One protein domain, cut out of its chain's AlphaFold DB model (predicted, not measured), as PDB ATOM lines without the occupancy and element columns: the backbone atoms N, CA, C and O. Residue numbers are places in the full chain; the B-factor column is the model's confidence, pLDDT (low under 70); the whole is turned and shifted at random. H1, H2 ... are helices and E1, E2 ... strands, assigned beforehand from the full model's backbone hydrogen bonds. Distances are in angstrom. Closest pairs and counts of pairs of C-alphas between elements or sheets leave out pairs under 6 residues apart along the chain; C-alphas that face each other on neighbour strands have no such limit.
ATOM      1  N   ALA A  55     191.155 232.553 217.525       59.28
ATOM      2  CA  ALA A  55     190.471 231.411 216.917       59.28
ATOM      3  C   ALA A  55     191.476 230.300 216.579       59.28
ATOM      4  O   ALA A  55     192.492 230.543 215.914       59.28
ATOM      5  N   ALA A  56     191.174 229.081 217.025       62.66
ATOM      6  CA  ALA A  56     191.956 227.884 216.749       62.66
ATOM      7  C   ALA A  56     191.512 227.201 215.443       62.66
ATOM      8  O   ALA A  56     190.331 226.920 215.236       62.66
ATOM      9  N   ASN A  57     192.485 226.898 214.588       71.69
ATOM     10  CA  ASN A  57     192.361 225.983 213.458       71.69
ATOM     11  C   ASN A  57     192.978 224.629 213.820       71.69
ATOM     12  O   ASN A  57     193.865 224.545 214.665       71.69
ATOM     13  N   TYR A  58     192.557 223.567 213.140       74.94
ATOM     14  CA  TYR A  58     193.010 222.208 213.429       74.94
ATOM     15  C   TYR A  58     193.856 221.649 212.287       74.94
ATOM     16  O   TYR A  58     193.446 221.641 211.126       74.94
ATOM     17  N   ASP A  59     195.037 221.137 212.627       81.75
ATOM     18  CA  ASP A  59     195.784 220.236 211.762       81.75
ATOM     19  C   ASP A  59     195.198 218.834 211.899       81.75
ATOM     20  O   ASP A  59     195.383 218.164 212.915       81.75
ATOM     21  N   ILE A  60     194.502 218.396 210.853       85.06
ATOM     22  CA  ILE A  60     193.811 217.112 210.817       85.06
ATOM     23  C   ILE A  60     194.467 216.221 209.769       85.06
ATOM     24  O   ILE A  60     194.733 216.644 208.642       85.06
ATOM     25  N   GLY A  61     194.724 214.969 210.142       85.81
ATOM     26  CA  GLY A  61     195.216 213.925 209.249       85.81
ATOM     27  C   GLY A  61     194.200 212.803 209.086       85.81
ATOM     28  O   GLY A  61     193.517 212.447 210.040       85.81
ATOM     29  N   LEU A  62     194.130 212.209 207.895       89.44
ATOM     30  CA  LEU A  62     193.416 210.954 207.662       89.44
ATOM     31  C   LEU A  62     194.372 209.802 207.989       89.44
ATOM     32  O   LEU A  62     195.350 209.603 207.271       89.44
ATOM     33  N   CYS A  63     194.124 209.101 209.096       86.00
ATOM     34  CA  CYS A  63     195.060 208.106 209.630       86.00
ATOM     35  C   CYS A  63     194.690 206.665 209.273       86.00
ATOM     36  O   CYS A  63     195.576 205.824 209.149       86.00
ATOM     37  N   GLU A  64     193.406 206.380 209.073       88.94
ATOM     38  CA  GLU A  64     192.921 205.026 208.823       88.94
ATOM     39  C   GLU A  64     191.616 205.070 208.027       88.94
ATOM     40  O   GLU A  64     190.775 205.945 208.248       88.94
ATOM     41  N   VAL A  65     191.450 204.119 207.107       92.00
ATOM     42  CA  VAL A  65     190.182 203.873 206.417       92.00
ATOM     43  C   VAL A  65     189.883 202.387 206.491       92.00
ATOM     44  O   VAL A  65     190.617 201.582 205.914       92.00
ATOM     45  N   GLN A  66     188.810 202.032 207.189       91.00
ATOM     46  CA  GLN A  66     188.306 200.664 207.230       91.00
ATOM     47  C   GLN A  66     187.311 200.474 206.090       91.00
ATOM     48  O   GLN A  66     186.486 201.347 205.807       91.00
ATOM     49  N   ARG A  67     187.443 199.341 205.407       87.94
ATOM     50  CA  ARG A  67     186.600 198.921 204.288       87.94
ATOM     51  C   ARG A  67     185.839 197.663 204.712       87.94
ATOM     52  O   ARG A  67     186.346 196.946 205.574       87.94
ATOM     53  N   PRO A  68     184.703 197.340 204.081       80.81
ATOM     54  CA  PRO A  68     183.992 196.097 204.357       80.81
ATOM     55  C   PRO A  68     184.876 194.881 204.086       80.81
ATOM     56  O   PRO A  68     185.508 194.797 203.030       80.81
ATOM     57  N   GLU A  69     184.889 193.926 205.012       66.56
ATOM     58  CA  GLU A  69     185.629 192.668 204.850       66.56
ATOM     59  C   GLU A  69     185.009 191.783 203.748       66.56
ATOM     60  O   GLU A  69     185.729 191.124 203.000       66.56
ATOM     61  N   ASP A  70     183.686 191.869 203.558       60.22
ATOM     62  CA  ASP A  70     182.890 190.959 202.716       60.22
ATOM     63  C   ASP A  70     182.639 191.452 201.279       60.22
ATOM     64  O   ASP A  70     181.666 191.081 200.609       60.22
ATOM     65  N   ALA A  71     183.496 192.325 200.761       60.31
ATOM     66  CA  ALA A  71     183.281 192.885 199.438       60.31
ATOM     67  C   ALA A  71     183.450 191.837 198.333       60.31
ATOM     68  O   ALA A  71     184.535 191.304 198.112       60.31
ATOM     69  N   LYS A  72     182.389 191.627 197.540       57.78
ATOM     70  CA  LYS A  72     182.374 190.708 196.381       57.78
ATOM     71  C   LYS A  72     183.489 190.955 195.353       57.78
ATOM     72  O   LYS A  72     183.745 190.093 194.519       57.78
ATOM     73  N   ALA A  73     184.119 192.129 195.368       60.00
ATOM     74  CA  ALA A  73     185.247 192.458 194.510       60.00
ATOM     75  C   ALA A  73     186.296 193.262 195.291       60.00
ATOM     76  O   ALA A  73     185.911 194.210 195.986       60.00
ATOM     77  N   PRO A  74     187.598 192.963 195.118       66.50
ATOM     78  CA  PRO A  74     188.674 193.662 195.813       66.50
ATOM     79  C   PRO A  74     188.620 195.177 195.557       66.50
ATOM     80  O   PRO A  74     188.298 195.629 194.458       66.50
ATOM     81  N   TYR A  75     188.929 195.969 196.587       72.88
ATOM     82  CA  TYR A  75     188.944 197.443 196.536       72.88
ATOM     83  C   TYR A  75     190.225 198.033 195.930       72.88
ATOM     84  O   TYR A  75     190.343 199.250 195.794       72.88
ATOM     85  N   GLY A  76     191.198 197.185 195.599       74.94
ATOM     86  CA  GLY A  76     192.485 197.612 195.067       74.94
ATOM     87  C   GLY A  76     193.366 198.351 196.072       74.94
ATOM     88  O   GLY A  76     193.127 198.357 197.289       74.94
ATOM     89  N   LYS A  77     194.430 198.965 195.543       76.69
ATOM     90  CA  LYS A  77     195.426 199.685 196.345       76.69
ATOM     91  C   LYS A  77     194.809 200.947 196.938       76.69
ATOM     92  O   LYS A  77     194.199 201.744 196.235       76.69
ATOM     93  N   MET A  78     195.001 201.134 198.240       81.06
ATOM     94  CA  MET A  78     194.615 202.362 198.927       81.06
ATOM     95  C   MET A  78     195.667 203.441 198.714       81.06
ATOM     96  O   MET A  78     196.851 203.207 198.963       81.06
ATOM     97  N   LYS A  79     195.227 204.633 198.315       75.88
ATOM     98  CA  LYS A  79     196.059 205.831 198.313       75.88
ATOM     99  C   LYS A  79     195.473 206.849 199.278       75.88
ATOM    100  O   LYS A  79     194.329 207.269 199.133       75.88
ATOM    101  N   LEU A  80     196.294 207.248 200.242       78.44
ATOM    102  CA  LEU A  80     196.028 208.378 201.118       78.44
ATOM    103  C   LEU A  80     196.997 209.486 200.735       78.44
ATOM    104  O   LEU A  80     198.194 209.239 200.576       78.44
ATOM    105  N   SER A  81     196.502 210.705 200.565       73.44
ATOM    106  CA  SER A  81     197.391 211.856 200.448       73.44
ATOM    107  C   SER A  81     196.807 213.061 201.142       73.44
ATOM    108  O   SER A  81     195.603 213.293 201.111       73.44
ATOM    109  N   ARG A  82     197.687 213.863 201.717       70.25
ATOM    110  CA  ARG A  82     197.343 215.141 202.309       70.25
ATOM    111  C   ARG A  82     197.951 216.225 201.443       70.25
ATOM    112  O   ARG A  82     199.157 216.206 201.210       70.25
ATOM    113  N   SER A  83     197.128 217.148 200.969       58.56
ATOM    114  CA  SER A  83     197.627 218.386 200.384       58.56
ATOM    115  C   SER A  83     197.364 219.532 201.347       58.56
ATOM    116  O   SER A  83     196.275 219.684 201.909       58.56
ATOM    117  N   SER A  84     198.414 220.315 201.575       49.12
ATOM    118  CA  SER A  84     198.291 221.605 202.231       49.12
ATOM    119  C   SER A  84     197.875 222.609 201.168       49.12
ATOM    120  O   SER A  84     198.534 222.739 200.139       49.12
ATOM    121  N   GLY A  85     196.767 223.288 201.401       47.50
ATOM    122  CA  GLY A  85     196.390 224.471 200.656       47.50
ATOM    123  C   GLY A  85     195.636 225.367 201.611       47.50
ATOM    124  O   GLY A  85     194.844 224.875 202.409       47.50
ATOM    125  N   SER A  86     195.854 226.676 201.545       39.16
ATOM    126  CA  SER A  86     194.924 227.624 202.155       39.16
ATOM    127  C   SER A  86     194.521 227.289 203.613       39.16
ATOM    128  O   SER A  86     193.335 227.204 203.914       39.16
ATOM    129  N   GLY A  87     195.475 227.017 204.517       44.22
ATOM    130  CA  GLY A  87     195.224 226.875 205.968       44.22
ATOM    131  C   GLY A  87     194.265 225.756 206.417       44.22
ATOM    132  O   GLY A  87     194.013 225.638 207.611       44.22
ATOM    133  N   ASN A  88     193.761 224.945 205.485       51.44
ATOM    134  CA  ASN A  88     192.907 223.790 205.715       51.44
ATOM    135  C   ASN A  88     193.525 222.590 204.998       51.44
ATOM    136  O   ASN A  88     194.036 222.698 203.883       51.44
ATOM    137  N   PHE A  89     193.465 221.419 205.611       66.12
ATOM    138  CA  PHE A  89     194.047 220.231 205.004       66.12
ATOM    139  C   PHE A  89     193.008 219.527 204.143       66.12
ATOM    140  O   PHE A  89     191.946 219.143 204.631       66.12
ATOM    141  N   LYS A  90     193.326 219.354 202.856       78.19
ATOM    142  CA  LYS A  90     192.553 218.480 201.975       78.19
ATOM    143  C   LYS A  90     193.088 217.066 202.130       78.19
ATOM    144  O   LYS A  90     194.273 216.808 201.897       78.19
ATOM    145  N   LEU A  91     192.215 216.159 202.547       84.88
ATOM    146  CA  LEU A  91     192.570 214.769 202.802       84.88
ATOM    147  C   LEU A  91     191.957 213.906 201.709       84.88
ATOM    148  O   LEU A  91     190.742 213.788 201.599       84.88
ATOM    149  N   LEU A  92     192.815 213.330 200.879       87.50
ATOM    150  CA  LEU A  92     192.426 212.462 199.783       87.50
ATOM    151  C   LEU A  92     192.432 211.011 200.248       87.50
ATOM    152  O   LEU A  92     193.454 210.509 200.720       87.50
ATOM    153  N   PHE A  93     191.323 210.333 199.997       92.50
ATOM    154  CA  PHE A  93     191.232 208.887 199.919       92.50
ATOM    155  C   PHE A  93     190.956 208.481 198.472       92.50
ATOM    156  O   PHE A  93     190.107 209.065 197.801       92.50
ATOM    157  N   GLU A  94     191.652 207.461 197.986       91.19
ATOM    158  CA  GLU A  94     191.368 206.871 196.686       91.19
ATOM    159  C   GLU A  94     191.556 205.352 196.720       91.19
ATOM    160  O   GLU A  94     192.527 204.831 197.282       91.19
ATOM    161  N   ASP A  95     190.613 204.652 196.097       91.81
ATOM    162  CA  ASP A  95     190.658 203.220 195.818       91.81
ATOM    163  C   ASP A  95     190.195 202.949 194.373       91.81
ATOM    164  O   ASP A  95     190.063 203.879 193.569       91.81
ATOM    165  N   ASP A  96     189.983 201.690 193.989       91.00
ATOM    166  CA  ASP A  96     189.561 201.365 192.619       91.00
ATOM    167  C   ASP A  96     188.113 201.793 192.312       91.00
ATOM    168  O   ASP A  96     187.755 201.980 191.147       91.00
ATOM    169  N   LYS A  97     187.269 201.967 193.335       90.94
ATOM    170  CA  LYS A  97     185.834 202.252 193.197       90.94
ATOM    171  C   LYS A  97     185.514 203.737 193.304       90.94
ATOM    172  O   LYS A  97     184.585 204.206 192.646       90.94
ATOM    173  N   MET A  98     186.260 204.486 194.104       94.00
ATOM    174  CA  MET A  98     185.938 205.870 194.417       94.00
ATOM    175  C   MET A  98     187.167 206.706 194.754       94.00
ATOM    176  O   MET A  98     188.247 206.212 195.082       94.00
ATOM    177  N   LYS A  99     186.968 208.016 194.674       93.56
ATOM    178  CA  LYS A  99     187.902 209.030 195.142       93.56
ATOM    179  C   LYS A  99     187.130 209.997 196.029       93.56
ATOM    180  O   LYS A  99     186.064 210.454 195.634       93.56
ATOM    181  N   ILE A 100     187.669 210.297 197.203       93.69
ATOM    182  CA  ILE A 100     187.046 211.188 198.178       93.69
ATOM    183  C   ILE A 100     188.055 212.233 198.625       93.69
ATOM    184  O   ILE A 100     189.161 211.886 199.035       93.69
ATOM    185  N   VAL A 101     187.672 213.504 198.564       89.19
ATOM    186  CA  VAL A 101     188.417 214.604 199.173       89.19
ATOM    187  C   VAL A 101     187.620 215.127 200.354       89.19
ATOM    188  O   VAL A 101     186.473 215.539 200.214       89.19
ATOM    189  N   TRP A 102     188.251 215.113 201.520       87.12
ATOM    190  CA  TRP A 102     187.702 215.666 202.744       87.12
ATOM    191  C   TRP A 102     188.283 217.046 203.010       87.12
ATOM    192  O   TRP A 102     189.496 217.251 202.891       87.12
ATOM    193  N   LEU A 103     187.419 217.962 203.437       83.12
ATOM    194  CA  LEU A 103     187.782 219.265 203.975       83.12
ATOM    195  C   LEU A 103     187.178 219.393 205.372       83.12
ATOM    196  O   LEU A 103     186.002 219.713 205.512       83.12
ATOM    197  N   ILE A 104     187.967 219.132 206.409       83.62
ATOM    198  CA  ILE A 104     187.481 219.209 207.791       83.62
ATOM    199  C   ILE A 104     187.912 220.540 208.392       83.62
ATOM    200  O   ILE A 104     189.096 220.874 208.402       83.62
ATOM    201  N   THR A 105     186.935 221.293 208.887       74.56
ATOM    202  CA  THR A 105     187.134 222.573 209.570       74.56
ATOM    203  C   THR A 105     186.485 222.529 210.950       74.56
ATOM    204  O   THR A 105     185.777 221.578 211.281       74.56
ATOM    205  N   THR A 106     186.667 223.582 211.747       74.00
ATOM    206  CA  THR A 106     185.990 223.719 213.045       74.00
ATOM    207  C   THR A 106     184.465 223.695 212.916       74.00
ATOM    208  O   THR A 106     183.786 223.205 213.808       74.00
ATOM    209  N   ASN A 107     183.911 224.167 211.796       70.75
ATOM    210  CA  ASN A 107     182.472 224.416 211.670       70.75
ATOM    211  C   ASN A 107     181.727 223.385 210.822       70.75
ATOM    212  O   ASN A 107     180.521 223.227 210.977       70.75
ATOM    213  N   PHE A 108     182.411 222.725 209.892       73.69
ATOM    214  CA  PHE A 108     181.775 221.794 208.968       73.69
ATOM    215  C   PHE A 108     182.771 220.785 208.403       73.69
ATOM    216  O   PHE A 108     183.988 221.014 208.403       73.69
ATOM    217  N   ILE A 109     182.225 219.698 207.857       84.50
ATOM    218  CA  ILE A 109     182.964 218.700 207.090       84.50
ATOM    219  C   ILE A 109     182.498 218.781 205.634       84.50
ATOM    220  O   ILE A 109     181.343 218.510 205.325       84.50
ATOM    221  N   GLY A 110     183.396 219.173 204.738       85.12
ATOM    222  CA  GLY A 110     183.191 219.112 203.296       85.12
ATOM    223  C   GLY A 110     183.576 217.743 202.741       85.12
ATOM    224  O   GLY A 110     184.594 217.168 203.143       85.12
ATOM    225  N   LEU A 111     182.770 217.254 201.805       88.00
ATOM    226  CA  LEU A 111     182.934 215.986 201.111       88.00
ATOM    227  C   LEU A 111     182.860 216.225 199.601       88.00
ATOM    228  O   LEU A 111     181.791 216.549 199.095       88.00
ATOM    229  N   ASP A 112     183.949 215.965 198.878       88.06
ATOM    230  CA  ASP A 112     183.913 215.796 197.423       88.06
ATOM    231  C   ASP A 112     184.086 214.315 197.092       88.06
ATOM    232  O   ASP A 112     185.160 213.739 197.281       88.06
ATOM    233  N   PHE A 113     183.033 213.686 196.585       93.50
ATOM    234  CA  PHE A 113     183.011 212.280 196.205       93.50
ATOM    235  C   PHE A 113     183.010 212.131 194.682       93.50
ATOM    236  O   PHE A 113     182.242 212.784 193.981       93.50
ATOM    237  N   TYR A 114     183.826 211.216 194.164       94.69
ATOM    238  CA  TYR A 114     183.863 210.835 192.756       94.69
ATOM    239  C   TYR A 114     183.728 209.320 192.596       94.69
ATOM    240  O   TYR A 114     184.511 208.540 193.148       94.69
ATOM    241  N   ASN A 115     182.754 208.910 191.787       96.12
ATOM    242  CA  ASN A 115     182.479 207.520 191.459       96.12
ATOM    243  C   ASN A 115     183.383 207.055 190.307       96.12
ATOM    244  O   ASN A 115     183.164 207.418 189.154       96.12
ATOM    245  N   LYS A 116     184.366 206.194 190.588       95.12
ATOM    246  CA  LYS A 116     185.269 205.643 189.560       95.12
ATOM    247  C   LYS A 116     184.678 204.440 188.829       95.12
ATOM    248  O   LYS A 116     185.264 203.994 187.844       95.12
ATOM    249  N   THR A 117     183.546 203.900 189.270       93.06
ATOM    250  CA  THR A 117     182.940 202.701 188.677       93.06
ATOM    251  C   THR A 117     182.073 203.023 187.456       93.06
ATOM    252  O   THR A 117     181.673 204.165 187.223       93.06
ATOM    253  N   ASP A 118     181.741 201.985 186.689       93.62
ATOM    254  CA  ASP A 118     180.740 202.035 185.614       93.62
ATOM    255  C   ASP A 118     179.328 201.704 186.124       93.62
ATOM    256  O   ASP A 118     178.472 201.221 185.383       93.62
ATOM    257  N   ARG A 119     179.076 201.903 187.416       93.38
ATOM    258  CA  ARG A 119     177.808 201.594 188.078       93.38
ATOM    259  C   ARG A 119     177.376 202.793 188.902       93.38
ATOM    260  O   ARG A 119     178.191 203.638 189.249       93.38
ATOM    261  N   THR A 120     176.089 202.882 189.188       95.38
ATOM    262  CA  THR A 120     175.571 203.903 190.098       95.38
ATOM    263  C   THR A 120     175.943 203.542 191.534       95.38
ATOM    264  O   THR A 120     175.871 202.370 191.911       95.38
ATOM    265  N   ILE A 121     176.341 204.546 192.315       96.44
ATOM    266  CA  ILE A 121     176.612 204.423 193.748       96.44
ATOM    267  C   ILE A 121     175.624 205.320 194.488       96.44
ATOM    268  O   ILE A 121     175.510 206.497 194.155       96.44
ATOM    269  N   ASN A 122     174.936 204.779 195.492       96.56
ATOM    270  CA  ASN A 122     174.093 205.577 196.382       96.56
ATOM    271  C   ASN A 122     174.814 205.810 197.711       96.56
ATOM    272  O   ASN A 122     175.339 204.862 198.293       96.56
ATOM    273  N   ILE A 123     174.803 207.043 198.210       95.88
ATOM    274  CA  ILE A 123     175.255 207.380 199.564       95.88
ATOM    275  C   ILE A 123     174.042 207.294 200.493       95.88
ATOM    276  O   ILE A 123     173.095 208.064 200.328       95.88
ATOM    277  N   ILE A 124     174.028 206.347 201.436       95.06
ATOM    278  CA  ILE A 124     172.867 206.092 202.306       95.06
ATOM    279  C   ILE A 124     172.955 206.951 203.579       95.06
ATOM    280  O   ILE A 124     173.304 206.482 204.659       95.06
ATOM    281  N   TRP A 125     172.613 208.237 203.486       92.50
ATOM    282  CA  TRP A 125     172.740 209.182 204.610       92.50
ATOM    283  C   TRP A 125     171.977 208.795 205.880       92.50
ATOM    284  O   TRP A 125     172.360 209.193 206.977       92.50
ATOM    285  N   GLY A 126     170.892 208.025 205.758       90.25
ATOM    286  CA  GLY A 126     170.126 207.533 206.908       90.25
ATOM    287  C   GLY A 126     170.909 206.602 207.842       90.25
ATOM    288  O   GLY A 126     170.525 206.471 209.001       90.25
ATOM    289  N   GLU A 127     171.990 205.998 207.350       91.88
ATOM    290  CA  GLU A 127     172.852 205.057 208.077       91.88
ATOM    291  C   GLU A 127     174.251 205.643 208.349       91.88
ATOM    292  O   GLU A 127     175.085 205.002 208.979       91.88
ATOM    293  N   ALA A 128     174.520 206.875 207.902       94.19
ATOM    294  CA  ALA A 128     175.789 207.551 208.141       94.19
ATOM    295  C   ALA A 128     175.915 208.036 209.596       94.19
ATOM    296  O   ALA A 128     174.964 208.560 210.188       94.19
ATOM    297  N   ALA A 129     177.120 207.919 210.154       94.00
ATOM    298  CA  ALA A 129     177.395 208.256 211.549       94.00
ATOM    299  C   ALA A 129     178.705 209.033 211.718       94.00
ATOM    300  O   ALA A 129     179.640 208.904 210.927       94.00
ATOM    301  N   PHE A 130     178.765 209.830 212.779       93.56
ATOM    302  CA  PHE A 130     179.925 210.602 213.200       93.56
ATOM    303  C   PHE A 130     180.276 210.258 214.640       93.56
ATOM    304  O   PHE A 130     179.403 210.274 215.501       93.56
ATOM    305  N   ILE A 131     181.543 209.977 214.910       92.19
ATOM    306  CA  ILE A 131     182.067 209.815 216.264       92.19
ATOM    307  C   ILE A 131     182.935 211.030 216.560       92.19
ATOM    308  O   ILE A 131     183.906 211.288 215.843       92.19
ATOM    309  N   ASP A 132     182.557 211.781 217.592       88.19
ATOM    310  CA  ASP A 132     183.266 212.990 218.005       88.19
ATOM    311  C   ASP A 132     184.527 212.683 218.834       88.19
ATOM    312  O   ASP A 132     184.872 211.534 219.113       88.19
ATOM    313  N   THR A 133     185.237 213.737 219.244       85.44
ATOM    314  CA  THR A 133     186.475 213.628 220.031       85.44
ATOM    315  C   THR A 133     186.271 213.048 221.439       85.44
ATOM    316  O   THR A 133     187.246 212.770 222.138       85.44
ATOM    317  N   GLU A 134     185.027 212.901 221.894       84.88
ATOM    318  CA  GLU A 134     184.671 212.266 223.168       84.88
ATOM    319  C   GLU A 134     184.262 210.798 222.979       84.88
ATOM    320  O   GLU A 134     183.994 210.099 223.955       84.88
ATOM    321  N   GLY A 135     184.252 210.306 221.736       86.31
ATOM    322  CA  GLY A 135     183.805 208.960 221.403       86.31
ATOM    323  C   GLY A 135     182.283 208.831 221.329       86.31
ATOM    324  O   GLY A 135     181.773 207.711 221.270       86.31
ATOM    325  N   VAL A 136     181.539 209.943 221.329       87.50
ATOM    326  CA  VAL A 136     180.078 209.906 221.242       87.50
ATOM    327  C   VAL A 136     179.669 209.742 219.784       87.50
ATOM    328  O   VAL A 136     180.022 210.549 218.923       87.50
ATOM    329  N   CYS A 137     178.896 208.690 219.514       89.12
ATOM    330  CA  CYS A 137     178.309 208.443 218.204       89.12
ATOM    331  C   CYS A 137     177.082 209.335 217.987       89.12
ATOM    332  O   CYS A 137     176.188 209.413 218.832       89.12
ATOM    333  N   ARG A 138     177.039 209.998 216.834       88.31
ATOM    334  CA  ARG A 138     176.014 210.953 216.424       88.31
ATOM    335  C   ARG A 138     175.566 210.651 215.010       88.31
ATOM    336  O   ARG A 138     176.342 210.206 214.167       88.31
ATOM    337  N   ARG A 139     174.306 210.957 214.732       88.31
ATOM    338  CA  ARG A 139     173.760 210.868 213.381       88.31
ATOM    339  C   ARG A 139     174.277 212.022 212.522       88.31
ATOM    340  O   ARG A 139     174.313 213.159 212.992       88.31
ATOM    341  N   LEU A 140     174.623 211.739 211.269       87.94
ATOM    342  CA  LEU A 140     174.999 212.757 210.287       87.94
ATOM    343  C   LEU A 140     173.802 213.234 209.472       87.94
ATOM    344  O   LEU A 140     172.872 212.472 209.213       87.94
ATOM    345  N   MET A 141     173.867 214.481 209.022       83.12
ATOM    346  CA  MET A 141     173.038 215.004 207.945       83.12
ATOM    347  C   MET A 141     173.869 215.763 206.920       83.12
ATOM    348  O   MET A 141     174.979 216.204 207.226       83.12
ATOM    349  N   HIS A 142     173.327 215.891 205.713       83.44
ATOM    350  CA  HIS A 142     173.965 216.574 204.590       83.44
ATOM    351  C   HIS A 142     173.152 217.804 204.146       83.44
ATOM    352  O   HIS A 142     172.077 218.086 204.689       83.44
ATOM    353  N   ARG A 143     173.675 218.589 203.199       70.38
ATOM    354  CA  ARG A 143     173.073 219.864 202.797       70.38
ATOM    355  C   ARG A 143     171.658 219.676 202.237       70.38
ATOM    356  O   ARG A 143     171.424 218.865 201.351       70.38
ATOM    357  N   GLY A 144     170.737 220.533 202.682       66.81
ATOM    358  CA  GLY A 144     169.362 220.605 202.168       66.81
ATOM    359  C   GLY A 144     168.349 219.769 202.951       66.81
ATOM    360  O   GLY A 144     167.148 219.938 202.748       66.81
ATOM    361  N   GLU A 145     168.807 218.940 203.889       67.75
ATOM    362  CA  GLU A 145     167.940 218.176 204.782       67.75
ATOM    363  C   GLU A 145     167.595 218.971 206.047       67.75
ATOM    364  O   GLU A 145     168.427 219.675 206.626       67.75
ATOM    365  N   LYS A 146     166.339 218.862 206.497       68.62
ATOM    366  CA  LYS A 146     165.923 219.452 207.776       68.62
ATOM    367  C   LYS A 146     166.465 218.599 208.926       68.62
ATOM    368  O   LYS A 146     166.324 217.374 208.873       68.62
ATOM    369  N   PRO A 147     166.993 219.216 209.999       65.81
ATOM    370  CA  PRO A 147     167.507 218.487 211.144       65.81
ATOM    371  C   PRO A 147     166.345 217.746 211.793       65.81
ATOM    372  O   PRO A 147     165.402 218.336 212.320       65.81
ATOM    373  N   SER A 148     166.379 216.427 211.692       66.94
ATOM    374  CA  SER A 148     165.362 215.564 212.264       66.94
ATOM    375  C   SER A 148     166.020 214.289 212.745       66.94
ATOM    376  O   SER A 148     166.703 213.591 211.995       66.94
ATOM    377  N   LEU A 149     165.786 213.975 214.015       64.81
ATOM    378  CA  LEU A 149     166.252 212.735 214.625       64.81
ATOM    379  C   LEU A 149     165.432 211.523 214.165       64.81
ATOM    380  O   LEU A 149     165.867 210.385 214.326       64.81
ATOM    381  N   THR A 150     164.257 211.756 213.577       67.25
ATOM    382  CA  THR A 150     163.278 210.711 213.259       67.25
ATOM    383  C   THR A 150     163.080 210.493 211.761       67.25
ATOM    384  O   THR A 150     162.742 209.382 211.354       67.25
ATOM    385  N   ASN A 151     163.319 211.502 210.918       73.88
ATOM    386  CA  ASN A 151     163.099 211.375 209.477       73.88
ATOM    387  C   ASN A 151     164.221 210.577 208.813       73.88
ATOM    388  O   ASN A 151     165.400 210.724 209.140       73.88
ATOM    389  N   ARG A 152     163.866 209.723 207.850       79.06
ATOM    390  CA  ARG A 152     164.849 209.064 206.983       79.06
ATOM    391  C   ARG A 152     165.346 210.065 205.944       79.06
ATOM    392  O   ARG A 152     164.532 210.710 205.295       79.06
ATOM    393  N   GLN A 153     166.664 210.163 205.805       86.81
ATOM    394  CA  GLN A 153     167.295 210.993 204.779       86.81
ATOM    395  C   GLN A 153     167.324 210.233 203.460       86.81
ATOM    396  O   GLN A 153     167.618 209.031 203.446       86.81
ATOM    397  N   MET A 154     167.003 210.928 202.371       88.25
ATOM    398  CA  MET A 154     167.024 210.333 201.042       88.25
ATOM    399  C   MET A 154     168.467 210.049 200.620       88.25
ATOM    400  O   MET A 154     169.339 210.887 200.837       88.25
ATOM    401  N   PRO A 155     168.755 208.888 200.012       92.75
ATOM    402  CA  PRO A 155     170.080 208.634 199.477       92.75
ATOM    403  C   PRO A 155     170.456 209.605 198.358       92.75
ATOM    404  O   PRO A 155     169.640 209.900 197.481       92.75
ATOM    405  N   THR A 156     171.722 210.014 198.319       93.88
ATOM    406  CA  THR A 156     172.269 210.726 197.159       93.88
ATOM    407  C   THR A 156     172.718 209.723 196.108       93.88
ATOM    408  O   THR A 156     173.542 208.851 196.381       93.88
ATOM    409  N   VAL A 157     172.196 209.859 194.890       95.38
ATOM    410  CA  VAL A 157     172.531 208.998 193.751       95.38
ATOM    411  C   VAL A 157     173.684 209.616 192.965       95.38
ATOM    412  O   VAL A 157     173.541 210.695 192.394       95.38
ATOM    413  N   VAL A 158     174.817 208.918 192.886       95.88
ATOM    414  CA  VAL A 158     175.986 209.344 192.106       95.88
ATOM    415  C   VAL A 158     176.151 208.432 190.897       95.88
ATOM    416  O   VAL A 158     176.489 207.247 191.006       95.88
ATOM    417  N   MET A 159     175.910 208.994 189.714       95.00
ATOM    418  CA  MET A 159     176.018 208.273 188.445       95.00
ATOM    419  C   MET A 159     177.454 207.808 188.171       95.00
ATOM    420  O   MET A 159     178.421 208.315 188.743       95.00
ATOM    421  N   ARG A 160     177.589 206.821 187.276       94.38
ATOM    422  CA  ARG A 160     178.886 206.323 186.787       94.38
ATOM    423  C   ARG A 160     179.792 207.485 186.371       94.38
ATOM    424  O   ARG A 160     179.329 208.384 185.671       94.38
ATOM    425  N   LYS A 161     181.065 207.458 186.776       94.38
ATOM    426  CA  LYS A 161     182.052 208.517 186.464       94.38
ATOM    427  C   LYS A 161     181.614 209.935 186.862       94.38
ATOM    428  O   LYS A 161     182.193 210.897 186.367       94.38
ATOM    429  N   GLY A 162     180.602 210.066 187.719       91.94
ATOM    430  CA  GLY A 162     180.091 211.334 188.221       91.94
ATOM    431  C   GLY A 162     180.700 211.708 189.567       91.94
ATOM    432  O   GLY A 162     181.341 210.891 190.234       91.94
ATOM    433  N   SER A 163     180.461 212.949 189.975       90.81
ATOM    434  CA  SER A 163     180.863 213.486 191.273       90.81
ATOM    435  C   SER A 163     179.692 214.121 192.005       90.81
ATOM    436  O   SER A 163     178.727 214.561 191.385       90.81
ATOM    437  N   VAL A 164     179.815 214.204 193.324       89.31
ATOM    438  CA  VAL A 164     178.971 215.043 194.169       89.31
ATOM    439  C   VAL A 164     179.841 215.745 195.202       89.31
ATOM    440  O   VAL A 164     180.777 215.146 195.733       89.31
ATOM    441  N   SER A 165     179.515 217.002 195.473       83.00
ATOM    442  CA  SER A 165     180.124 217.806 196.526       83.00
ATOM    443  C   SER A 165     179.052 218.168 197.543       83.00
ATOM    444  O   SER A 165     177.991 218.668 197.167       83.00
ATOM    445  N   ASP A 166     179.314 217.903 198.818       80.88
ATOM    446  CA  ASP A 166     178.356 218.120 199.898       80.88
ATOM    447  C   ASP A 166     179.043 218.605 201.184       80.88
ATOM    448  O   ASP A 166     180.260 218.505 201.357       80.88
ATOM    449  N   VAL A 167     178.240 219.144 202.096       80.19
ATOM    450  CA  VAL A 167     178.633 219.517 203.450       80.19
ATOM    451  C   VAL A 167     177.848 218.652 204.419       80.19
ATOM    452  O   VAL A 167     176.618 218.649 204.397       80.19
ATOM    453  N   ILE A 168     178.562 217.950 205.292       84.12
ATOM    454  CA  ILE A 168     177.974 217.076 206.302       84.12
ATOM    455  C   ILE A 168     178.236 217.610 207.705       84.12
ATOM    456  O   ILE A 168     179.308 218.142 208.008       84.12
ATOM    457  N   ILE A 169     177.236 217.457 208.566       83.19
ATOM    458  CA  ILE A 169     177.252 217.917 209.955       83.19
ATOM    459  C   ILE A 169     176.459 216.955 210.849       83.19
ATOM    460  O   ILE A 169     175.500 216.335 210.383       83.19
ATOM    461  N   PRO A 170     176.817 216.801 212.134       83.56
ATOM    462  CA  PRO A 170     175.999 216.042 213.078       83.56
ATOM    463  C   PRO A 170     174.628 216.698 213.295       83.56
ATOM    464  O   PRO A 170     174.539 217.912 213.466       83.56
ATOM    465  N   VAL A 171     173.553 215.905 213.343       78.44
ATOM    466  CA  VAL A 171     172.169 216.410 213.481       78.44
ATOM    467  C   VAL A 171     171.968 217.188 214.784       78.44
ATOM    468  O   VAL A 171     171.323 218.235 214.793       78.44
ATOM    469  N   ASP A 172     172.542 216.709 215.889       72.12
ATOM    470  CA  ASP A 172     172.437 217.365 217.202       72.12
ATOM    471  C   ASP A 172     173.115 218.737 217.214       72.12
ATOM    472  O   ASP A 172     172.741 219.625 217.977       72.12
ATOM    473  N   TYR A 173     174.103 218.927 216.339       71.25
ATOM    474  CA  TYR A 173     174.835 220.180 216.248       71.25
ATOM    475  C   TYR A 173     174.038 221.233 215.479       71.25
ATOM    476  O   TYR A 173     174.398 222.397 215.511       71.25
ATOM    477  N   ALA A 174     172.911 220.877 214.867       60.41
ATOM    478  CA  ALA A 174     172.045 221.811 214.159       60.41
ATOM    479  C   ALA A 174     170.851 222.340 214.977       60.41
ATOM    480  O   ALA A 174     169.940 222.946 214.409       60.41
ATOM    481  N   GLN A 175     170.819 222.092 216.295       53.59
ATOM    482  CA  GLN A 175     169.653 222.360 217.156       53.59
ATOM    483  C   GLN A 175     169.835 223.473 218.211       53.59
ATOM    484  O   GLN A 175     168.949 223.652 219.045       53.59
ATOM    485  N   GLY A 176     170.919 224.257 218.210       43.12
ATOM    486  CA  GLY A 176     171.128 225.272 219.259       43.12
ATOM    487  C   GLY A 176     171.947 226.488 218.842       43.12
ATOM    488  O   GLY A 176     172.372 226.586 217.698       43.12
ATOM    489  N   SER A 177     172.091 227.429 219.785       38.12
ATOM    490  CA  SER A 177     172.331 228.882 219.656       38.12
ATOM    491  C   SER A 177     173.638 229.345 218.967       38.12
ATOM    492  O   SER A 177     174.359 230.187 219.508       38.12
ATOM    493  N   GLY A 178     173.993 228.755 217.828       47.72
ATOM    494  CA  GLY A 178     175.222 228.979 217.069       47.72
ATOM    495  C   GLY A 178     175.023 229.669 215.713       47.72
ATOM    496  O   GLY A 178     173.993 230.277 215.420       47.72
ATOM    497  N   ARG A 179     176.057 229.632 214.867       48.88
ATOM    498  CA  ARG A 179     176.132 230.413 213.613       48.88
ATOM    499  C   ARG A 179     175.170 229.872 212.550       48.88
ATOM    500  O   ARG A 179     174.930 228.674 212.490       48.88
ATOM    501  N   LYS A 180     174.637 230.748 211.692       44.50
ATOM    502  CA  LYS A 180     173.623 230.393 210.684       44.50
ATOM    503  C   LYS A 180     174.222 229.706 209.442       44.50
ATOM    504  O   LYS A 180     175.065 230.290 208.769       44.50
ATOM    505  N   PHE A 181     173.732 228.516 209.105       39.81
ATOM    506  CA  PHE A 181     173.850 227.844 207.810       39.81
ATOM    507  C   PHE A 181     172.484 227.913 207.114       39.81
ATOM    508  O   PHE A 181     171.549 227.196 207.478       39.81
ATOM    509  N   GLY A 182     172.319 228.854 206.181       55.53
ATOM    510  CA  GLY A 182     170.978 229.292 205.776       55.53
ATOM    511  C   GLY A 182     170.245 229.944 206.959       55.53
ATOM    512  O   GLY A 182     170.741 230.914 207.527       55.53
ATOM    513  N   GLU A 183     169.096 229.397 207.370       40.59
ATOM    514  CA  GLU A 183     168.350 229.827 208.573       40.59
ATOM    515  C   GLU A 183     168.724 229.045 209.853       40.59
ATOM    516  O   GLU A 183     168.300 229.407 210.951       40.59
ATOM    517  N   MET A 184     169.521 227.979 209.733       45.19
ATOM    518  CA  MET A 184     169.748 226.986 210.788       45.19
ATOM    519  C   MET A 184     171.009 227.277 211.599       45.19
ATOM    520  O   MET A 184     172.058 227.533 211.025       45.19
ATOM    521  N   GLN A 185     170.936 227.230 212.927       55.50
ATOM    522  CA  GLN A 185     172.073 227.530 213.800       55.50
ATOM    523  C   GLN A 185     172.907 226.272 214.088       55.50
ATOM    524  O   GLN A 185     172.350 225.242 214.464       55.50
ATOM    525  N   LEU A 186     174.228 226.353 213.886       55.88
ATOM    526  CA  LEU A 186     175.165 225.234 213.999       55.88
ATOM    527  C   LEU A 186     176.131 225.398 215.179       55.88
ATOM    528  O   LEU A 186     176.784 226.436 215.319       55.88
ATOM    529  N   TYR A 187     176.267 224.337 215.973       60.16
ATOM    530  CA  TYR A 187     177.410 224.084 216.841       60.16
ATOM    531  C   TYR A 187     178.619 223.649 216.005       60.16
ATOM    532  O   TYR A 187     178.459 222.971 214.984       60.16
ATOM    533  N   PRO A 188     179.832 224.022 216.431       62.75
ATOM    534  CA  PRO A 188     181.042 223.657 215.718       62.75
ATOM    535  C   PRO A 188     181.294 222.141 215.824       62.75
ATOM    536  O   PRO A 188     181.052 221.519 216.855       62.75
ATOM    537  N   VAL A 189     181.769 221.541 214.730       71.94
ATOM    538  CA  VAL A 189     182.106 220.109 214.624       71.94
ATOM    539  C   VAL A 189     183.328 219.755 215.475       71.94
ATOM    540  O   VAL A 189     183.436 218.636 215.974       71.94
ATOM    541  N   LEU A 190     184.244 220.709 215.645       72.31
ATOM    542  CA  LEU A 190     185.374 220.615 216.567       72.31
ATOM    543  C   LEU A 190     185.238 221.690 217.647       72.31
ATOM    544  O   LEU A 190     184.635 222.725 217.377       72.31
ATOM    545  N   PRO A 191     185.800 221.490 218.851       64.12
ATOM    546  CA  PRO A 191     185.698 222.479 219.921       64.12
ATOM    547  C   PRO A 191     186.140 223.880 219.472       64.12
ATOM    548  O   PRO A 191     187.199 224.048 218.877       64.12
ATOM    549  N   GLU A 192     185.349 224.912 219.756       62.12
ATOM    550  CA  GLU A 192     185.772 226.293 219.511       62.12
ATOM    551  C   GLU A 192     186.586 226.762 220.721       62.12
ATOM    552  O   GLU A 192     186.069 226.906 221.827       62.12
ATOM    553  N   LEU A 193     187.890 226.956 220.532       56.19
ATOM    554  CA  LEU A 193     188.758 227.499 221.573       56.19
ATOM    555  C   LEU A 193     188.822 229.025 221.422       56.19
ATOM    556  O   LEU A 193     189.740 229.534 220.790       56.19
ATOM    557  N   GLU A 194     187.847 229.754 221.979       51.97
ATOM    558  CA  GLU A 194     187.866 231.228 222.059       51.97
ATOM    559  C   GLU A 194     188.482 231.714 223.382       51.97
ATOM    560  O   GLU A 194     187.798 232.295 224.231       51.97
ATOM    561  N   PHE A 195     189.776 231.477 223.583       53.16
ATOM    562  CA  PHE A 195     190.440 231.803 224.848       53.16
ATOM    563  C   PHE A 195     191.690 232.673 224.663       53.16
ATOM    564  O   PHE A 195     192.104 232.975 223.538       53.16
ATOM    565  N   SER A 196     192.289 233.102 225.779       51.44
ATOM    566  CA  SER A 196     193.644 233.669 225.770       51.44
ATOM    567  C   SER A 196     194.654 232.632 225.241       51.44
ATOM    568  O   SER A 196     194.405 231.425 225.288       51.44
ATOM    569  N   THR A 197     195.808 233.064 224.722       55.06
ATOM    570  CA  THR A 197     196.821 232.159 224.132       55.06
ATOM    571  C   THR A 197     197.264 231.036 225.079       55.06
ATOM    572  O   THR A 197     197.544 229.920 224.633       55.06
ATOM    573  N   ASP A 198     197.279 231.305 226.385       55.25
ATOM    574  CA  ASP A 198     197.722 230.369 227.426       55.25
ATOM    575  C   ASP A 198     196.663 229.287 227.721       55.25
ATOM    576  O   ASP A 198     196.982 228.112 227.938       55.25
ATOM    577  N   GLU A 199     195.384 229.655 227.646       54.91
ATOM    578  CA  GLU A 199     194.242 228.747 227.789       54.91
ATOM    579  C   GLU A 199     194.061 227.870 226.544       54.91
ATOM    580  O   GLU A 199     193.846 226.664 226.679       54.91
ATOM    581  N   ILE A 200     194.254 228.422 225.335       57.91
ATOM    582  CA  ILE A 200     194.286 227.626 224.096       57.91
ATOM    583  C   ILE A 200     195.415 226.601 224.172       57.91
ATOM    584  O   ILE A 200     195.193 225.436 223.864       57.91
ATOM    585  N   SER A 201     196.606 226.991 224.631       58.94
ATOM    586  CA  SER A 201     197.755 226.080 224.747       58.94
ATOM    587  C   SER A 201     197.509 224.923 225.722       58.94
ATOM    588  O   SER A 201     198.028 223.824 225.522       58.94
ATOM    589  N   SER A 202     196.705 225.151 226.762       60.72
ATOM    590  CA  SER A 202     196.335 224.125 227.742       60.72
ATOM    591  C   SER A 202     195.236 223.204 227.206       60.72
ATOM    592  O   SER A 202     195.430 221.992 227.182       60.72
ATOM    593  N   ALA A 203     194.147 223.765 226.668       59.31
ATOM    594  CA  ALA A 203     193.064 223.000 226.041       59.31
ATOM    595  C   ALA A 203     193.523 222.228 224.788       59.31
ATOM    596  O   ALA A 203     192.985 221.172 224.460       59.31
ATOM    597  N   SER A 204     194.559 222.721 224.100       65.38
ATOM    598  CA  SER A 204     195.114 222.076 222.908       65.38
ATOM    599  C   SER A 204     195.786 220.740 223.210       65.38
ATOM    600  O   SER A 204     195.720 219.828 222.387       65.38
ATOM    601  N   LYS A 205     196.408 220.592 224.387       69.00
ATOM    602  CA  LYS A 205     197.092 219.345 224.767       69.00
ATOM    603  C   LYS A 205     196.126 218.170 224.877       69.00
ATOM    604  O   LYS A 205     196.493 217.067 224.492       69.00
ATOM    605  N   ASP A 206     194.903 218.425 225.331       76.94
ATOM    606  CA  ASP A 206     193.889 217.384 225.520       76.94
ATOM    607  C   ASP A 206     193.205 216.975 224.205       76.94
ATOM    608  O   ASP A 206     192.560 215.929 224.141       76.94
ATOM    609  N   LEU A 207     193.327 217.790 223.152       80.94
ATOM    610  CA  LEU A 207     192.739 217.527 221.834       80.94
ATOM    611  C   LEU A 207     193.725 216.882 220.859       80.94
ATOM    612  O   LEU A 207     193.308 216.096 220.009       80.94
ATOM    613  N   ILE A 208     195.019 217.188 220.966       85.19
ATOM    614  CA  ILE A 208     196.042 216.576 220.113       85.19
ATOM    615  C   ILE A 208     196.069 215.060 220.344       85.19
ATOM    616  O   ILE A 208     196.102 214.572 221.470       85.19
ATOM    617  N   GLY A 209     196.046 214.301 219.252       85.00
ATOM    618  CA  GLY A 209     196.001 212.841 219.256       85.00
ATOM    619  C   GLY A 209     194.594 212.250 219.366       85.00
ATOM    620  O   GLY A 209     194.424 211.061 219.083       85.00
ATOM    621  N   LYS A 210     193.571 213.050 219.706       90.25
ATOM    622  CA  LYS A 210     192.181 212.584 219.656       90.25
ATOM    623  C   LYS A 210     191.747 212.329 218.217       90.25
ATOM    624  O   LYS A 210     192.234 212.953 217.268       90.25
ATOM    625  N   LYS A 211     190.813 211.388 218.080       93.50
ATOM    626  CA  LYS A 211     190.260 210.969 216.797       93.50
ATOM    627  C   LYS A 211     188.809 211.402 216.661       93.50
ATOM    628  O   LYS A 211     188.080 211.433 217.646       93.50
ATOM    629  N   ILE A 212     188.415 211.673 215.426       93.81
ATOM    630  CA  ILE A 212     187.017 211.699 214.996       93.81
ATOM    631  C   ILE A 212     186.842 210.648 213.904       93.81
ATOM    632  O   ILE A 212     187.791 210.357 213.167       93.81
ATOM    633  N   GLN A 213     185.651 210.072 213.789       96.06
ATOM    634  CA  GLN A 213     185.373 209.062 212.769       96.06
ATOM    635  C   GLN A 213     184.100 209.387 212.004       96.06
ATOM    636  O   GLN A 213     183.140 209.908 212.566       96.06
ATOM    637  N   ILE A 214     184.100 209.069 210.714       96.31
ATOM    638  CA  ILE A 214     182.946 209.221 209.831       96.31
ATOM    639  C   ILE A 214     182.668 207.868 209.192       96.31
ATOM    640  O   ILE A 214     183.528 207.329 208.495       96.31
ATOM    641  N   LEU A 215     181.468 207.342 209.412       96.44
ATOM    642  CA  LEU A 215     180.948 206.165 208.728       96.44
ATOM    643  C   LEU A 215     180.089 206.629 207.551       96.44
ATOM    644  O   LEU A 215     179.073 207.299 207.748       96.44
ATOM    645  N   LEU A 216     180.497 206.259 206.335       96.31
ATOM    646  CA  LEU A 216     179.717 206.447 205.115       96.31
ATOM    647  C   LEU A 216     179.340 205.093 204.496       96.31
ATOM    648  O   LEU A 216     180.222 204.358 204.044       96.31
ATOM    649  N   PRO A 217     178.040 204.776 204.423       95.25
ATOM    650  CA  PRO A 217     177.545 203.593 203.739       95.25
ATOM    651  C   PRO A 217     177.289 203.890 202.255       95.25
ATOM    652  O   PRO A 217     176.465 204.735 201.888       95.25
ATOM    653  N   PHE A 218     177.984 203.160 201.382       94.94
ATOM    654  CA  PHE A 218     177.833 203.238 199.931       94.94
ATOM    655  C   PHE A 218     177.135 201.992 199.391       94.94
ATOM    656  O   PHE A 218     177.660 200.879 199.468       94.94
ATOM    657  N   GLN A 219     175.970 202.166 198.776       94.06
ATOM    658  CA  GLN A 219     175.261 201.078 198.118       94.06
ATOM    659  C   GLN A 219     175.668 200.977 196.646       94.06
ATOM    660  O   GLN A 219     175.499 201.923 195.877       94.06
ATOM    661  N   ILE A 220     176.162 199.806 196.245       91.19
ATOM    662  CA  ILE A 220     176.562 199.490 194.870       91.19
ATOM    663  C   ILE A 220     175.877 198.180 194.481       91.19
ATOM    664  O   ILE A 220     176.077 197.163 195.139       91.19
ATOM    665  N   GLU A 221     175.043 198.203 193.438       88.56
ATOM    666  CA  GLU A 221     174.247 197.034 193.000       88.56
ATOM    667  C   GLU A 221     173.431 196.371 194.122       88.56
ATOM    668  O   GLU A 221     173.357 195.149 194.234       88.56
ATOM    669  N   GLY A 222     172.838 197.188 194.993       87.38
ATOM    670  CA  GLY A 222     172.022 196.704 196.106       87.38
ATOM    671  C   GLY A 222     172.813 196.212 197.323       87.38
ATOM    672  O   GLY A 222     172.200 195.966 198.355       87.38
ATOM    673  N   VAL A 223     174.147 196.128 197.252       90.06
ATOM    674  CA  VAL A 223     175.005 195.778 198.396       90.06
ATOM    675  C   VAL A 223     175.495 197.052 199.078       90.06
ATOM    676  O   VAL A 223     176.095 197.901 198.419       90.06
ATOM    677  N   VAL A 224     175.252 197.181 200.384       92.31
ATOM    678  CA  VAL A 224     175.753 198.292 201.209       92.31
ATOM    679  C   VAL A 224     177.182 197.991 201.655       92.31
ATOM    680  O   VAL A 224     177.478 196.900 202.129       92.31
ATOM    681  N   ASN A 225     178.072 198.957 201.450       92.06
ATOM    682  CA  ASN A 225     179.490 198.896 201.779       92.06
ATOM    683  C   ASN A 225     179.792 200.024 202.767       92.06
ATOM    684  O   ASN A 225     179.776 201.193 202.383       92.06
ATOM    685  N   GLU A 226     180.058 199.683 204.021       93.94
ATOM    686  CA  GLU A 226     180.383 200.644 205.074       93.94
ATOM    687  C   GLU A 226     181.867 201.015 205.042       93.94
ATOM    688  O   GLU A 226     182.744 200.167 205.199       93.94
ATOM    689  N   TYR A 227     182.154 202.297 204.837       95.38
ATOM    690  CA  TYR A 227     183.503 202.838 204.944       95.38
ATOM    691  C   TYR A 227     183.613 203.666 206.217       95.38
ATOM    692  O   TYR A 227     182.817 204.582 206.423       95.38
ATOM    693  N   VAL A 228     184.626 203.387 207.037       96.06
ATOM    694  CA  VAL A 228     184.910 204.165 208.251       96.06
ATOM    695  C   VAL A 228     186.207 204.933 208.066       96.06
ATOM    696  O   VAL A 228     187.287 204.349 207.978       96.06
ATOM    697  N   PHE A 229     186.106 206.256 208.018       96.31
ATOM    698  CA  PHE A 229     187.232 207.176 207.895       96.31
ATOM    699  C   PHE A 229     187.609 207.692 209.277       96.31
ATOM    700  O   PHE A 229     186.791 208.332 209.934       96.31
ATOM    701  N   SER A 230     188.841 207.436 209.713       95.44
ATOM    702  CA  SER A 230     189.347 207.910 211.001       95.44
ATOM    703  C   SER A 230     190.334 209.048 210.805       95.44
ATOM    704  O   SER A 230     191.387 208.893 210.174       95.44
ATOM    705  N   PHE A 231     190.021 210.185 211.409       93.81
ATOM    706  CA  PHE A 231     190.839 211.383 211.368       93.81
ATOM    707  C   PHE A 231     191.458 211.639 212.733       93.81
ATOM    708  O   PHE A 231     190.823 211.392 213.753       93.81
ATOM    709  N   ILE A 232     192.687 212.140 212.750       92.00
ATOM    710  CA  ILE A 232     193.433 212.466 213.965       92.00
ATOM    711  C   ILE A 232     193.793 213.947 213.974       92.00
ATOM    712  O   ILE A 232     194.185 214.504 212.945       92.00
ATOM    713  N   ILE A 233     193.669 214.577 215.138       88.25
ATOM    714  CA  ILE A 233     194.138 215.943 215.364       88.25
ATOM    715  C   ILE A 233     195.647 215.876 215.620       88.25
ATOM    716  O   ILE A 233     196.077 215.435 216.683       88.25
ATOM    717  N   ASN A 234     196.465 216.288 214.653       82.56
ATOM    718  CA  ASN A 234     197.924 216.285 214.803       82.56
ATOM    719  C   ASN A 234     198.414 217.514 215.568       82.56
ATOM    720  O   ASN A 234     199.406 217.437 216.289       82.56
ATOM    721  N   ASN A 235     197.756 218.656 215.367       79.69
ATOM    722  CA  ASN A 235     198.148 219.925 215.966       79.69
ATOM    723  C   ASN A 235     196.988 220.933 215.970       79.69
ATOM    724  O   ASN A 235     195.995 220.759 215.260       79.69
ATOM    725  N   ILE A 236     197.142 222.013 216.731       74.06
ATOM    726  CA  ILE A 236     196.243 223.169 216.734       74.06
ATOM    727  C   ILE A 236     197.029 224.403 216.290       74.06
ATOM    728  O   ILE A 236     198.113 224.696 216.788       74.06
ATOM    729  N   ILE A 237     196.482 225.109 215.308       73.19
ATOM    730  CA  ILE A 237     197.069 226.277 214.660       73.19
ATOM    731  C   ILE A 237     196.327 227.510 215.177       73.19
ATOM    732  O   ILE A 237     195.140 227.682 214.915       73.19
ATOM    733  N   ILE A 238     197.019 228.382 215.906       63.81
ATOM    734  CA  ILE A 238     196.435 229.619 216.437       63.81
ATOM    735  C   ILE A 238     196.653 230.730 215.410       63.81
ATOM    736  O   ILE A 238     197.789 231.133 215.158       63.81
ATOM    737  N   ASN A 239     195.574 231.244 214.816       59.00
ATOM    738  CA  ASN A 239     195.680 232.402 213.933       59.00
ATOM    739  C   ASN A 239     195.763 233.669 214.788       59.00
ATOM    740  O   ASN A 239     194.886 233.914 215.609       59.00
ATOM    741  N   GLY A 240     196.781 234.504 214.576       41.84
ATOM    742  CA  GLY A 240     197.064 235.697 215.391       41.84
ATOM    743  C   GLY A 240     196.047 236.850 215.320       41.84
ATOM    744  O   GLY A 240     196.392 237.961 215.713       41.84
ATOM    745  N   LYS A 241     194.818 236.635 214.828       43.62
ATOM    746  CA  LYS A 241     193.754 237.652 214.793       43.62
ATOM    747  C   LYS A 241     192.702 237.348 215.867       43.62
ATOM    748  O   LYS A 241     192.302 236.187 215.978       43.62
ATOM    749  N   PRO A 242     192.215 238.353 216.622       34.88
ATOM    750  CA  PRO A 242     191.109 238.129 217.526       34.88
ATOM    751  C   PRO A 242     189.838 237.731 216.757       34.88
ATOM    752  O   PRO A 242     189.568 238.287 215.690       34.88
ATOM    753  N   ALA A 243     189.063 236.785 217.286       39.69
ATOM    754  CA  ALA A 243     187.777 236.352 216.767       39.69
ATOM    755  C   ALA A 243     186.842 237.567 216.655       39.69
ATOM    756  O   ALA A 243     186.306 238.065 217.644       39.69
ATOM    757  N   SER A 244     186.677 238.091 215.438       35.03
ATOM    758  CA  SER A 244     185.641 239.077 215.148       35.03
ATOM    759  C   SER A 244     184.282 238.366 215.089       35.03
ATOM    760  O   SER A 244     184.200 237.321 214.438       35.03
ATOM    761  N   PRO A 245     183.198 238.926 215.662       31.50
ATOM    762  CA  PRO A 245     181.881 238.274 215.703       31.50
ATOM    763  C   PRO A 245     181.208 238.036 214.336       31.50
ATOM    764  O   PRO A 245     180.140 237.436 214.266       31.50
TER     765      PRO A 245
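AT A GLANCE: This is residues 55 to 245 of the 370 residues of an uncharacterized protein of Calditrichaeota bacterium (UniProt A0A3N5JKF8). One strongly twisted sheet folds round on itself into a flattened, nearly closed barrel: E2, E3, E4, E5 and E10 make one wall, E1, E14 and E13 the other, E8 and E7 join them along one side, and along the other E1 comes near E3 without being its neighbour. The short pair E6 and E9 lies beside one end of E13, H2 covers part of E14 from outside, and the small hairpin E11 and E12 lies beyond H1. Printed are 191 residues with fourteen named strands and two named helices; along the chain H1 follows E10 and H2 comes between E12 and E13, the class is mostly strand, and the neighbour pairs of the branched sheet are antiparallel. The whole is compact, with a radius of gyration of the C-alphas of 17.2 A, and spans 53 by 36 by 28 A.

IN THESE COORDINATES: E14, residues 223 to 242, is the longest strand at 49.2 A; it bends by 72 degrees at residue 239 and ends at C-alpha 242 (191.109, 238.129, 217.526). E13 is residues 211 to 220, 28.3 A. E1, residues 55 to 66, 32.3 A, begins at C-alpha 55 (190.471, 231.411, 216.917) and bends by 51 degrees at residue 63. E2 is 79 to 85, E3 88 to 94, E4 98 to 104, E5 109 to 115 and E10 163 to 170, 22.5 A. E6 is 121 to 123, E7 129 to 131, E8 137 to 142 and E9 156 to 158. H1 is 171 to 174, E11 179 to 181, E12 184 to 186 and H2 197 to 207, 15.4 A.

HOW THE PARTS SIT: E13 has E6 and E7 on one side (N 122 and O 219, 2.9 A; N 131 and O 213, 2.8 A) and E14 on the other, a hairpin with N 218 and O 225 at 2.8 A. E14 has E1 on its other side, with N 59 and O 235 at 2.8 A. E2, E3, E4 and E5 form a meander, each strand the antiparallel neighbour of the one before, for instance N 101 and O 112, 2.8 A. E10 is the antiparallel neighbour of E5, with N 166 and O 111 within hydrogen-bond range at 2.8 A, and of E8, with N 141 and O 169 within hydrogen-bond range at 2.8 A. The closest C-alphas of E1 and E3, Leu 62 and Leu 91, are 6.2 A apart. H2 is on the sheet at a height of 9.6 A, over E14 and along it at 14 degrees on the local plane; only just not over E1, on which 2 of its C-alphas fall. H1 is on the sheet, over none of its strands; its C-alpha 174 is 4.6 A from C-alpha 186 of E12. In H2, 4 of 7 O i to N i+4 pairs are within hydrogen-bond range; H1 is too short for one.

THE WHOLE: The farthest C-alphas, Asp 198 and Glu 221, are 53.4 A apart. The printed part has no cut; the links E1 to E2 and E8 to E9 are long. Mean pLDDT of the printed part is 76.9, with 60 residues under 70, among them 174 to 188, 191 to 205 and 238 to 245.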